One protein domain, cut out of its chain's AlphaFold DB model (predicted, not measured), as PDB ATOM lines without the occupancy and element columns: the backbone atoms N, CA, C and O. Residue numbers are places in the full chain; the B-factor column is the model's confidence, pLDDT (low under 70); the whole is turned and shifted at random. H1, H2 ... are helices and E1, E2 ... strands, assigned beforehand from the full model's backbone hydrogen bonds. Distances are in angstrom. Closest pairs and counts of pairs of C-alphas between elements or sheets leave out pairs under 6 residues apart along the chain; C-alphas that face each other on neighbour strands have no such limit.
ATOM      1  N   TYR A   7     259.384 266.813 281.910       95.25
ATOM      2  CA  TYR A   7     259.708 265.800 282.894       95.25
ATOM      3  C   TYR A   7     261.208 265.786 283.182       95.25
ATOM      4  O   TYR A   7     262.009 265.982 282.261       95.25
ATOM      5  N   PHE A   8     261.566 265.511 284.429       95.25
ATOM      6  CA  PHE A   8     262.931 265.238 284.877       95.25
ATOM      7  C   PHE A   8     263.148 263.724 284.966       95.25
ATOM      8  O   PHE A   8     262.210 262.994 285.299       95.25
ATOM      9  N   ALA A   9     264.356 263.252 284.647       93.88
ATOM     10  CA  ALA A   9     264.683 261.826 284.712       93.88
ATOM     11  C   ALA A   9     265.050 261.372 286.136       93.88
ATOM     12  O   ALA A   9     264.736 260.248 286.516       93.88
ATOM     13  N   SER A  10     265.658 262.247 286.940       91.69
ATOM     14  CA  SER A  10     266.070 261.982 288.321       91.69
ATOM     15  C   SER A  10     266.037 263.246 289.182       91.69
ATOM     16  O   SER A  10     266.014 264.353 288.654       91.69
ATOM     17  N   GLU A  11     266.021 263.087 290.511       88.25
ATOM     18  CA  GLU A  11     265.974 264.189 291.501       88.25
ATOM     19  C   GLU A  11     267.192 265.125 291.456       88.25
ATOM     20  O   GLU A  11     267.171 266.214 292.030       88.25
ATOM     21  N   CYS A  12     268.247 264.695 290.765       86.69
ATOM     22  CA  CYS A  12     269.487 265.435 290.584       86.69
ATOM     23  C   CYS A  12     269.572 266.123 289.215       86.69
ATOM     24  O   CYS A  12     270.571 266.792 288.950       86.69
ATOM     25  N   ASP A  13     268.589 265.939 288.328       88.00
ATOM     26  CA  ASP A  13     268.634 266.533 286.996       88.00
ATOM     27  C   ASP A  13     268.276 268.017 287.027       88.00
ATOM     28  O   ASP A  13     267.228 268.433 287.511       88.00
ATOM     29  N   GLU A  14     269.127 268.833 286.416       85.75
ATOM     30  CA  GLU A  14     268.894 270.275 286.286       85.75
ATOM     31  C   GLU A  14     268.031 270.618 285.060       85.75
ATOM     32  O   GLU A  14     267.487 271.717 284.946       85.75
ATOM     33  N   TYR A  15     267.892 269.670 284.128       86.62
ATOM     34  CA  TYR A  15     267.198 269.860 282.860       86.62
ATOM     35  C   TYR A  15     265.968 268.966 282.764       86.62
ATOM     36  O   TYR A  15     266.020 267.763 283.015       86.62
ATOM     37  N   CYS A  16     264.863 269.552 282.306       91.00
ATOM     38  CA  CYS A  16     263.648 268.820 281.986       91.00
ATOM     39  C   CYS A  16     263.407 268.780 280.476       91.00
ATOM     40  O   CYS A  16     263.645 269.745 279.747       91.00
ATOM     41  N   TYR A  17     262.870 267.656 280.014       92.44
ATOM     42  CA  TYR A  17     262.596 267.407 278.604       92.44
ATOM     43  C   TYR A  17     261.157 266.922 278.395       92.44
ATOM     44  O   TYR A  17     260.515 266.425 279.326       92.44
ATOM     45  N   PRO A  18     260.599 267.060 277.179       94.12
ATOM     46  CA  PRO A  18     259.304 266.475 276.856       94.12
ATOM     47  C   PRO A  18     259.326 264.950 277.002       94.12
ATOM     48  O   PRO A  18     260.344 264.317 276.738       94.12
ATOM     49  N   LEU A  19     258.172 264.340 277.291       93.88
ATOM     50  CA  LEU A  19     258.042 262.877 277.398       93.88
ATOM     51  C   LEU A  19     258.630 262.122 276.192       93.88
ATOM     52  O   LEU A  19     259.199 261.050 276.350       93.88
ATOM     53  N   ALA A  20     258.506 262.686 274.986       93.25
ATOM     54  CA  ALA A  20     259.030 262.083 273.762       93.25
ATOM     55  C   ALA A  20     260.557 261.891 273.779       93.25
ATOM     56  O   ALA A  20     261.034 260.916 273.205       93.25
ATOM     57  N   TYR A  21     261.299 262.789 274.435       94.06
ATOM     58  CA  TYR A  21     262.749 262.681 274.602       94.06
ATOM     59  C   TYR A  21     263.089 261.458 275.462       94.06
ATOM     60  O   TYR A  21     263.744 260.533 274.992       94.06
ATOM     61  N   HIS A  22     262.506 261.388 276.662       94.56
ATOM     62  CA  HIS A  22     262.711 260.277 277.599       94.56
ATOM     63  C   HIS A  22     262.283 258.927 277.022       94.56
ATOM     64  O   HIS A  22     262.940 257.916 277.228       94.56
ATOM     65  N   MET A  23     261.197 258.906 276.249       93.50
ATOM     66  CA  MET A  23     260.735 257.700 275.562       93.50
ATOM     67  C   MET A  23     261.702 257.222 274.480       93.50
ATOM     68  O   MET A  23     261.832 256.017 274.276       93.50
ATOM     69  N   ALA A  24     262.342 258.139 273.753       93.50
ATOM     70  CA  ALA A  24     263.325 257.778 272.738       93.50
ATOM     71  C   ALA A  24     264.572 257.154 273.379       93.50
ATOM     72  O   ALA A  24     265.027 256.109 272.910       93.50
ATOM     73  N   ASP A  25     265.053 257.739 274.478       92.81
ATOM     74  CA  ASP A  25     266.182 257.208 275.246       92.81
ATOM     75  C   ASP A  25     265.841 255.843 275.859       92.81
ATOM     76  O   ASP A  25     266.551 254.866 275.638       92.81
ATOM     77  N   ALA A  26     264.673 255.711 276.491       92.88
ATOM     78  CA  ALA A  26     264.230 254.450 277.079       92.88
ATOM     79  C   ALA A  26     264.103 253.305 276.061       92.88
ATOM     80  O   ALA A  26     264.448 252.161 276.354       92.88
ATOM     81  N   LYS A  27     263.633 253.607 274.841       93.62
ATOM     82  CA  LYS A  27     263.575 252.630 273.741       93.62
ATOM     83  C   LYS A  27     264.956 252.194 273.286       93.62
ATOM     84  O   LYS A  27     265.149 251.022 272.977       93.62
ATOM     85  N   LYS A  28     265.897 253.135 273.211       93.62
ATOM     86  CA  LYS A  28     267.286 252.851 272.852       93.62
ATOM     87  C   LYS A  28     267.953 251.961 273.904       93.62
ATOM     88  O   LYS A  28     268.706 251.064 273.533       93.62
ATOM     89  N   ASP A  29     267.611 252.168 275.170       92.00
ATOM     90  CA  ASP A  29     268.137 251.407 276.302       92.00
ATOM     91  C   ASP A  29     267.393 250.079 276.540       92.00
ATOM     92  O   ASP A  29     267.805 249.271 277.372       92.00
ATOM     93  N   GLY A  30     266.317 249.812 275.789       92.88
ATOM     94  CA  GLY A  30     265.546 248.570 275.876       92.88
ATOM     95  C   GLY A  30     264.705 248.443 277.150       92.88
ATOM     96  O   GLY A  30     264.410 247.329 277.577       92.88
ATOM     97  N   LEU A  31     264.332 249.566 277.768       92.94
ATOM     98  CA  LEU A  31     263.503 249.596 278.971       92.94
ATOM     99  C   LEU A  31     262.029 249.357 278.623       92.94
ATOM    100  O   LEU A  31     261.531 249.883 277.630       92.94
ATOM    101  N   GLU A  32     261.309 248.608 279.462       93.50
ATOM    102  CA  GLU A  32     259.853 248.397 279.329       93.50
ATOM    103  C   GLU A  32     259.032 249.457 280.087       93.50
ATOM    104  O   GLU A  32     257.893 249.776 279.725       93.50
ATOM    105  N   GLU A  33     259.611 250.021 281.146       93.88
ATOM    106  CA  GLU A  33     259.024 251.056 281.995       93.88
ATOM    107  C   GLU A  33     260.095 252.087 282.360       93.88
ATOM    108  O   GLU A  33     261.254 251.737 282.579       93.88
ATOM    109  N   ILE A  34     259.684 253.351 282.445       94.75
ATOM    110  CA  ILE A  34     260.490 254.439 282.996       94.75
ATOM    111  C   ILE A  34     259.719 255.193 284.064       94.75
ATOM    112  O   ILE A  34     258.498 255.363 283.981       94.75
ATOM    113  N   GLU A  35     260.458 255.665 285.053       95.69
ATOM    114  CA  GLU A  35     259.976 256.548 286.098       95.69
ATOM    115  C   GLU A  35     260.543 257.946 285.843       95.69
ATOM    116  O   GLU A  35     261.729 258.097 285.576       95.69
ATOM    117  N   LEU A  36     259.674 258.952 285.848       95.81
ATOM    118  CA  LEU A  36     260.011 260.347 285.584       95.81
ATOM    119  C   LEU A  36     259.311 261.233 286.610       95.81
ATOM    120  O   LEU A  36     258.267 260.857 287.135       95.81
ATOM    121  N   MET A  37     259.802 262.443 286.837       95.88
ATOM    122  CA  MET A  37     259.084 263.430 287.652       95.88
ATOM    123  C   MET A  37     258.441 264.484 286.764       95.88
ATOM    124  O   MET A  37     259.094 265.012 285.867       95.88
ATOM    125  N   GLU A  38     257.161 264.795 286.992       94.94
ATOM    126  CA  GLU A  38     256.502 265.915 286.312       94.94
ATOM    127  C   GLU A  38     257.211 267.222 286.680       94.94
ATOM    128  O   GLU A  38     257.469 267.486 287.848       94.94
ATOM    129  N   ALA A  39     257.539 268.032 285.676       93.25
ATOM    130  CA  ALA A  39     258.146 269.334 285.891       93.25
ATOM    131  C   ALA A  39     257.058 270.355 286.246       93.25
ATOM    132  O   ALA A  39     256.285 270.779 285.372       93.25
ATOM    133  N   ASP A  40     257.006 270.749 287.514       90.38
ATOM    134  CA  ASP A  40     256.096 271.782 287.988       90.38
ATOM    135  C   ASP A  40     256.711 273.157 287.744       90.38
ATOM    136  O   ASP A  40     257.923 273.342 287.795       90.38
ATOM    137  N   ARG A  41     255.879 274.123 287.350       86.88
ATOM    138  CA  ARG A  41     256.363 275.464 287.021       86.88
ATOM    139  C   ARG A  41     256.607 276.243 288.294       86.88
ATOM    140  O   ARG A  41     255.650 276.496 289.018       86.88
ATOM    141  N   ASP A  42     257.825 276.740 288.421       83.62
ATOM    142  CA  ASP A  42     258.215 277.634 289.497       83.62
ATOM    143  C   ASP A  42     258.571 279.027 288.951       83.62
ATOM    144  O   ASP A  42     258.948 279.210 287.780       83.62
ATOM    145  N   SER A  43     258.406 280.031 289.804       75.44
ATOM    146  CA  SER A  43     258.827 281.404 289.570       75.44
ATOM    147  C   SER A  43     259.765 281.829 290.688       75.44
ATOM    148  O   SER A  43     259.327 282.145 291.791       75.44
ATOM    149  N   MET A  44     261.053 281.897 290.370       77.31
ATOM    150  CA  MET A  44     262.039 282.513 291.244       77.31
ATOM    151  C   MET A  44     262.190 283.987 290.867       77.31
ATOM    152  O   MET A  44     262.526 284.310 289.728       77.31
ATOM    153  N   ASP A  45     261.932 284.883 291.818       75.62
ATOM    154  CA  ASP A  45     261.918 286.329 291.560       75.62
ATOM    155  C   ASP A  45     263.317 286.934 291.342       75.62
ATOM    156  O   ASP A  45     263.444 287.954 290.668       75.62
ATOM    157  N   SER A  46     264.373 286.305 291.872       82.56
ATOM    158  CA  SER A  46     265.733 286.879 291.894       82.56
ATOM    159  C   SER A  46     266.670 286.364 290.799       82.56
ATOM    160  O   SER A  46     267.773 286.887 290.642       82.56
ATOM    161  N   VAL A  47     266.261 285.341 290.049       87.75
ATOM    162  CA  VAL A  47     267.097 284.701 289.025       87.75
ATOM    163  C   VAL A  47     266.372 284.622 287.689       87.75
ATOM    164  O   VAL A  47     265.146 284.678 287.604       87.75
ATOM    165  N   PHE A  48     267.136 284.483 286.613       89.19
ATOM    166  CA  PHE A  48     266.607 284.235 285.279       89.19
ATOM    167  C   PHE A  48     267.391 283.123 284.582       89.19
ATOM    168  O   PHE A  48     268.577 282.927 284.826       89.19
ATOM    169  N   TYR A  49     266.731 282.421 283.669       88.44
ATOM    170  CA  TYR A  49     267.368 281.465 282.778       88.44
ATOM    171  C   TYR A  49     267.658 282.116 281.423       88.44
ATOM    172  O   TYR A  49     266.764 282.689 280.787       88.44
ATOM    173  N   CYS A  50     268.908 282.043 280.972       89.75
ATOM    174  CA  CYS A  50     269.330 282.490 279.652       89.75
ATOM    175  C   CYS A  50     269.271 281.326 278.662       89.75
ATOM    176  O   CYS A  50     270.139 280.459 278.680       89.75
ATOM    177  N   VAL A  51     268.296 281.322 277.749       88.19
ATOM    178  CA  VAL A  51     268.146 280.220 276.774       88.19
ATOM    179  C   VAL A  51     269.267 280.162 275.729       88.19
ATOM    180  O   VAL A  51     269.420 279.138 275.079       88.19
ATOM    181  N   GLU A  52     270.029 281.245 275.550       90.38
ATOM    182  CA  GLU A  52     271.145 281.303 274.591       90.38
ATOM    183  C   GLU A  52     272.381 280.568 275.118       90.38
ATOM    184  O   GLU A  52     272.978 279.758 274.419       90.38
ATOM    185  N   TYR A  53     272.746 280.842 276.372       88.88
ATOM    186  CA  TYR A  53     273.921 280.251 277.016       88.88
ATOM    187  C   TYR A  53     273.581 279.034 277.879       88.88
ATOM    188  O   TYR A  53     274.484 278.375 278.378       88.88
ATOM    189  N   MET A  54     272.289 278.733 278.040       86.62
ATOM    190  CA  MET A  54     271.757 277.659 278.880       86.62
ATOM    191  C   MET A  54     272.196 277.763 280.350       86.62
ATOM    192  O   MET A  54     272.410 276.752 281.010       86.62
ATOM    193  N   THR A  55     272.312 278.985 280.875       86.50
ATOM    194  CA  THR A  55     272.765 279.260 282.249       86.50
ATOM    195  C   THR A  55     271.722 280.017 283.065       86.50
ATOM    196  O   THR A  55     270.878 280.735 282.518       86.50
ATOM    197  N   VAL A  56     271.801 279.881 284.389       87.19
ATOM    198  CA  VAL A  56     271.083 280.734 285.344       87.19
ATOM    199  C   VAL A  56     271.943 281.960 285.652       87.19
ATOM    200  O   VAL A  56     273.148 281.830 285.857       87.19
ATOM    201  N   GLY A  57     271.333 283.141 285.660       86.56
ATOM    202  CA  GLY A  57     271.963 284.396 286.075       86.56
ATOM    203  C   GLY A  57     271.105 285.143 287.091       86.56
ATOM    204  O   GLY A  57     269.905 284.877 287.213       86.56
ATOM    205  N   GLU A  58     271.709 286.086 287.807       87.81
ATOM    206  CA  GLU A  58     271.010 286.921 288.786       87.81
ATOM    207  C   GLU A  58     270.431 288.171 288.122       87.81
ATOM    208  O   GLU A  58     270.924 288.654 287.095       87.81
ATOM    209  N   ASP A  59     269.344 288.712 288.677       81.81
ATOM    210  CA  ASP A  59     268.761 289.916 288.096       81.81
ATOM    211  C   ASP A  59     269.756 291.092 288.120       81.81
ATOM    212  O   ASP A  59     270.283 291.469 289.164       81.81
ATOM    213  N   GLY A  60     270.021 291.668 286.945       79.69
ATOM    214  CA  GLY A  60     271.068 292.674 286.736       79.69
ATOM    215  C   GLY A  60     272.238 292.216 285.859       79.69
ATOM    216  O   GLY A  60     272.837 293.060 285.191       79.69
ATOM    217  N   ASP A  61     272.504 290.909 285.749       82.06
ATOM    218  CA  ASP A  61     273.607 290.393 284.914       82.06
ATOM    219  C   ASP A  61     273.294 290.460 283.410       82.06
ATOM    220  O   ASP A  61     274.174 290.576 282.552       82.06
ATOM    221  N   CYS A  62     272.010 290.391 283.051       84.38
ATOM    222  CA  CYS A  62     271.587 290.362 281.656       84.38
ATOM    223  C   CYS A  62     271.733 291.736 280.982       84.38
ATOM    224  O   CYS A  62     271.074 292.704 281.357       84.38
ATOM    225  N   GLY A  63     272.516 291.793 279.902       79.56
ATOM    226  CA  GLY A  63     272.680 292.987 279.065       79.56
ATOM    227  C   GLY A  63     273.897 293.847 279.395       79.56
ATOM    228  O   GLY A  63     274.240 294.724 278.601       79.56
ATOM    229  N   PHE A  64     274.610 293.563 280.487       77.06
ATOM    230  CA  PHE A  64     275.909 294.174 280.752       77.06
ATOM    231  C   PHE A  64     277.027 293.324 280.135       77.06
ATOM    232  O   PHE A  64     277.259 292.202 280.567       77.06
ATOM    233  N   LYS A  65     277.721 293.850 279.114       79.69
ATOM    234  CA  LYS A  65     278.857 293.173 278.442       79.69
ATOM    235  C   LYS A  65     278.553 291.727 278.008       79.69
ATOM    236  O   LYS A  65     279.374 290.832 278.171       79.69
ATOM    237  N   CYS A  66     277.356 291.506 277.474       86.81
ATOM    238  CA  CYS A  66     276.904 290.203 277.004       86.81
ATOM    239  C   CYS A  66     276.866 290.198 275.472       86.81
ATOM    240  O   CYS A  66     276.068 290.927 274.880       86.81
ATOM    241  N   ASP A  67     277.699 289.371 274.839       88.25
ATOM    242  CA  ASP A  67     277.818 289.319 273.373       88.25
ATOM    243  C   ASP A  67     276.528 288.831 272.690       88.25
ATOM    244  O   ASP A  67     276.192 289.274 271.593       88.25
ATOM    245  N   GLY A  68     275.761 287.966 273.360       88.00
ATOM    246  CA  GLY A  68     274.460 287.464 272.905       88.00
ATOM    247  C   GLY A  68     273.267 288.346 273.288       88.00
ATOM    248  O   GLY A  68     272.115 287.934 273.135       88.00
ATOM    249  N   TYR A  69     273.487 289.547 273.834       90.81
ATOM    250  CA  TYR A  69     272.378 290.402 274.249       90.81
ATOM    251  C   TYR A  69     271.541 290.860 273.050       90.81
ATOM    252  O   TYR A  69     272.006 291.567 272.158       90.81
ATOM    253  N   SER A  70     270.258 290.493 273.063       92.12
ATOM    254  CA  SER A  70     269.334 290.818 271.982       92.12
ATOM    255  C   SER A  70     267.985 291.292 272.536       92.12
ATOM    256  O   SER A  70     267.130 290.468 272.881       92.12
ATOM    257  N   PRO A  71     267.753 292.613 272.664       92.19
ATOM    258  CA  PRO A  71     266.552 293.148 273.301       92.19
ATOM    259  C   PRO A  71     265.286 292.798 272.508       92.19
ATOM    260  O   PRO A  71     265.280 292.807 271.273       92.19
ATOM    261  N   LYS A  72     264.180 292.528 273.218       89.50
ATOM    262  CA  LYS A  72     262.884 292.168 272.604       89.50
ATOM    263  C   LYS A  72     262.326 293.263 271.688       89.50
ATOM    264  O   LYS A  72     261.654 292.957 270.711       89.50
ATOM    265  N   ASN A  73     262.614 294.528 271.991       89.62
ATOM    266  CA  ASN A  73     262.173 295.691 271.213       89.62
ATOM    267  C   ASN A  73     263.221 296.188 270.193       89.62
ATOM    268  O   ASN A  73     263.003 297.221 269.564       89.62
ATOM    269  N   GLY A  74     264.372 295.513 270.074       87.38
ATOM    270  CA  GLY A  74     265.465 295.908 269.180       87.38
ATOM    271  C   GLY A  74     266.251 297.164 269.588       87.38
ATOM    272  O   GLY A  74     267.109 297.591 268.824       87.38
ATOM    273  N   LYS A  75     265.981 297.766 270.755       86.06
ATOM    274  CA  LYS A  75     266.669 298.975 271.245       86.06
ATOM    275  C   LYS A  75     267.344 298.754 272.598       86.06
ATOM    276  O   LYS A  75     268.559 298.851 272.698       86.06
ATOM    277  N   SER A  76     266.561 298.480 273.638       83.50
ATOM    278  CA  SER A  76     267.035 298.352 275.023       83.50
ATOM    279  C   SER A  76     266.001 297.648 275.906       83.50
ATOM    280  O   SER A  76     264.839 297.498 275.529       83.50
ATOM    281  N   GLY A  77     266.396 297.226 277.107       86.00
ATOM    282  CA  GLY A  77     265.500 296.605 278.085       86.00
ATOM    283  C   GLY A  77     265.665 295.089 278.152       86.00
ATOM    284  O   GLY A  77     266.780 294.576 278.148       86.00
ATOM    285  N   MET A  78     264.563 294.348 278.251       88.12
ATOM    286  CA  MET A  78     264.643 292.906 278.486       88.12
ATOM    287  C   MET A  78     265.144 292.148 277.249       88.12
ATOM    288  O   MET A  78     264.580 292.266 276.155       88.12
ATOM    289  N   CYS A  79     266.174 291.325 277.444       91.69
ATOM    290  CA  CYS A  79     266.698 290.423 276.426       91.69
ATOM    291  C   CYS A  79     265.644 289.381 276.005       91.69
ATOM    292  O   CYS A  79     264.869 288.892 276.832       91.69
ATOM    293  N   ARG A  80     265.614 289.005 274.722       91.75
ATOM    294  CA  ARG A  80     264.743 287.935 274.202       91.75
ATOM    295  C   ARG A  80     265.105 286.563 274.763       91.75
ATOM    296  O   ARG A  80     264.223 285.723 274.879       91.75
ATOM    297  N   HIS A  81     266.372 286.383 275.131       91.62
ATOM    298  CA  HIS A  81     266.901 285.131 275.657       91.62
ATOM    299  C   HIS A  81     266.623 284.955 277.161       91.62
ATOM    300  O   HIS A  81     266.860 283.883 277.706       91.62
ATOM    301  N   ARG A  82     266.098 285.987 277.841       89.75
ATOM    302  CA  ARG A  82     265.742 285.933 279.265       89.75
ATOM    303  C   ARG A  82     264.393 285.236 279.462       89.75
ATOM    304  O   ARG A  82     263.362 285.722 278.980       89.75
ATOM    305  N   SER A  83     264.406 284.141 280.215       87.19
ATOM    306  CA  SER A  83     263.238 283.408 280.701       87.19
ATOM    307  C   SER A  83     263.171 283.490 282.225       87.19
ATOM    308  O   SER A  83     264.162 283.238 282.897       87.19
ATOM    309  N   ASN A  84     261.993 283.791 282.769       83.88
ATOM    310  CA  ASN A  84     261.712 283.699 284.210       83.88
ATOM    311  C   ASN A  84     260.901 282.432 284.532       83.88
ATOM    312  O   ASN A  84     260.199 282.368 285.536       83.88
ATOM    313  N   VAL A  85     260.877 281.478 283.602       84.50
ATOM    314  CA  VAL A  85     260.176 280.209 283.780       84.50
ATOM    315  C   VAL A  85     261.202 279.197 284.240       84.50
ATOM    316  O   VAL A  85     262.075 278.831 283.452       84.50
ATOM    317  N   PHE A  86     261.045 278.756 285.479       87.12
ATOM    318  CA  PHE A  86     261.798 277.662 286.059       87.12
ATOM    319  C   PHE A  86     260.889 276.453 286.220       87.12
ATOM    320  O   PHE A  86     259.661 276.540 286.084       87.12
ATOM    321  N   TYR A  87     261.522 275.313 286.443       88.69
ATOM    322  CA  TYR A  87     260.836 274.065 286.682       88.69
ATOM    323  C   TYR A  87     261.449 273.397 287.900       88.69
ATOM    324  O   TYR A  87     262.670 273.352 288.019       88.69
ATOM    325  N   GLU A  88     260.596 272.882 288.772       90.25
ATOM    326  CA  GLU A  88     260.986 272.105 289.939       90.25
ATOM    327  C   GLU A  88     260.525 270.652 289.800       90.25
ATOM    328  O   GLU A  88     259.642 270.317 288.997       90.25
ATOM    329  N   HIS A  89     261.154 269.783 290.588       91.69
ATOM    330  CA  HIS A  89     260.805 268.375 290.672       91.69
ATOM    331  C   HIS A  89     259.427 268.210 291.314       91.69
ATOM    332  O   HIS A  89     259.262 268.364 292.521       91.69
ATOM    333  N   GLY A  90     258.439 267.881 290.490       90.94
ATOM    334  CA  GLY A  90     257.098 267.555 290.935       90.94
ATOM    335  C   GLY A  90     256.941 266.078 291.282       90.94
ATOM    336  O   GLY A  90     257.867 265.363 291.665       90.94
ATOM    337  N   LYS A  91     255.714 265.586 291.126       93.81
ATOM    338  CA  LYS A  91     255.378 264.191 291.432       93.81
ATOM    339  C   LYS A  91     256.067 263.195 290.493       93.81
ATOM    340  O   LYS A  91     256.141 263.400 289.280       93.81
ATOM    341  N   VAL A  92     256.433 262.050 291.054       95.06
ATOM    342  CA  VAL A  92     256.917 260.882 290.315       95.06
ATOM    343  C   VAL A  92     255.763 260.206 289.561       95.06
ATOM    344  O   VAL A  92     254.680 259.983 290.108       95.06
ATOM    345  N   VAL A  93     255.987 259.876 288.293       95.69
ATOM    346  CA  VAL A  93     255.044 259.229 287.379       95.69
ATOM    347  C   VAL A  93     255.742 258.145 286.563       95.69
ATOM    348  O   VAL A  93     256.885 258.290 286.139       95.69
ATOM    349  N   LYS A  94     255.022 257.052 286.304       95.38
ATOM    350  CA  LYS A  94     255.531 255.901 285.557       95.38
ATOM    351  C   LYS A  94     254.922 255.823 284.174       95.38
ATOM    352  O   LYS A  94     253.713 256.009 284.009       95.38
ATOM    353  N   PHE A  95     255.744 255.477 283.195       94.25
ATOM    354  CA  PHE A  95     255.311 255.302 281.821       94.25
ATOM    355  C   PHE A  95     255.797 253.981 281.239       94.25
ATOM    356  O   PHE A  95     256.956 253.612 281.386       94.25
ATOM    357  N   LYS A  96     254.906 253.304 280.508       93.50
ATOM    358  CA  LYS A  96     255.248 252.111 279.729       93.50
ATOM    359  C   LYS A  96     255.823 252.508 278.379       93.50
ATOM    360  O   LYS A  96     255.191 253.267 277.638       93.50
ATOM    361  N   VAL A  97     256.970 251.939 278.051       86.69
ATOM    362  CA  VAL A  97     257.682 252.134 276.793       86.69
ATOM    363  C   VAL A  97     257.162 251.068 275.821       86.69
ATOM    364  O   VAL A  97     257.465 249.890 275.960       86.69
TER     365      VAL A  97
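This is residues 7 to 97 of the 98 residues of an uncharacterized protein of Crocinitomicaceae bacterium (UniProt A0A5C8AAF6). Look first for a long, narrow ribbon of two strands, E1 and E4, curved along its length, with the single helix H1 near one end of it and the small hairpin of E2 and E3 beyond its other end. The stretch from residue 59 to 85 has no named element and loops out past the hairpin to make the far end of a loosely built rod, while residues 7 to 18 fold between the ribbon and the start of H1. The printed part has 91 residues, with one named helix and four named strands in the order H1, E1, E2, E3, E4; the two sheets, E1 - E4 and E2 - E3, are each antiparallel. The class is mixed, helices and strands, with under half of the residues in named elements. The whole is loose, with a radius of gyration of the C-alphas of 16.8 A, and the C-alphas span 51 by 24 by 20 A.

Begin with the sheet of E1, residues 33 to 42, and E4, residues 86 to 96. These neighbours are antiparallel, with 157 degrees between their directions. At one end of the pair the C-alphas of residues 33 and 96 face each other at 4.5 A, and at the other those of 42 and 86 at 5.0 A. Look for N 36 and O 93 at 2.9 A and N 90 and O 38 at 2.8 A, both within hydrogen-bond range. E4 bends by 71 degrees at residue 91. Beside E1, residues 7 to 8 make a short antiparallel pairing with residues 37 to 38. Now turn to H1, residues 19 to 28: its closest C-alphas to E1 are those of Ala 26 and Ile 34, 7.0 A apart, one of 2 pairs within 8 A. H1 and E4 are near each other, with 5 pairs of C-alphas within 10 A. In the backbone of H1, every O i to N i+4 pair is within hydrogen-bond range. E2, residues 47 to 50, and E3, residues 55 to 58, form a hairpin of antiparallel neighbour strands, with 145 degrees between their directions. There N 48 and O 57 are 2.9 A apart and N 50 and O 55 are 2.8 A apart, within hydrogen-bond range. Residues 49 to 50 of E2 also pair briefly with residues 82 to 83, antiparallel. The closest C-alphas of E2 and E4 are those of Tyr 49 and Phe 86, 7.5 A apart. H1 is apart from E2 and from E3, and E1 is apart from E2 and from E3.

Find C-alpha 33 at (259.024, 251.056, 281.995); from there E1 runs 27.6 A to C-alpha 42 at (258.215, 277.634, 289.497). E4, the longest strand with 11 residues, runs 27.1 A from Phe 86 to C-alpha 96 at (255.248, 252.111, 279.729). H1 begins with C-alpha 19 at (258.042, 262.877, 277.398) and measures 14.4 A to Lys 28. E2 is 9.9 A from Val 47 to Cys 50, and E3 is 10.2 A from Thr 55 to Glu 58.

The two C-alphas farthest apart are those of Glu 32 and Lys 75, 51.7 A, while those of Tyr 7 and Val 97, the first and last printed, are 15.1 A apart. The printed part has no cut. The links H1 to E1, E1 to E2 and E2 to E3 are tight, and the link E3 to E4, with 27 residues, is long. The mean pLDDT of the printed part is 89.3, and no printed residue is under 70 in this model.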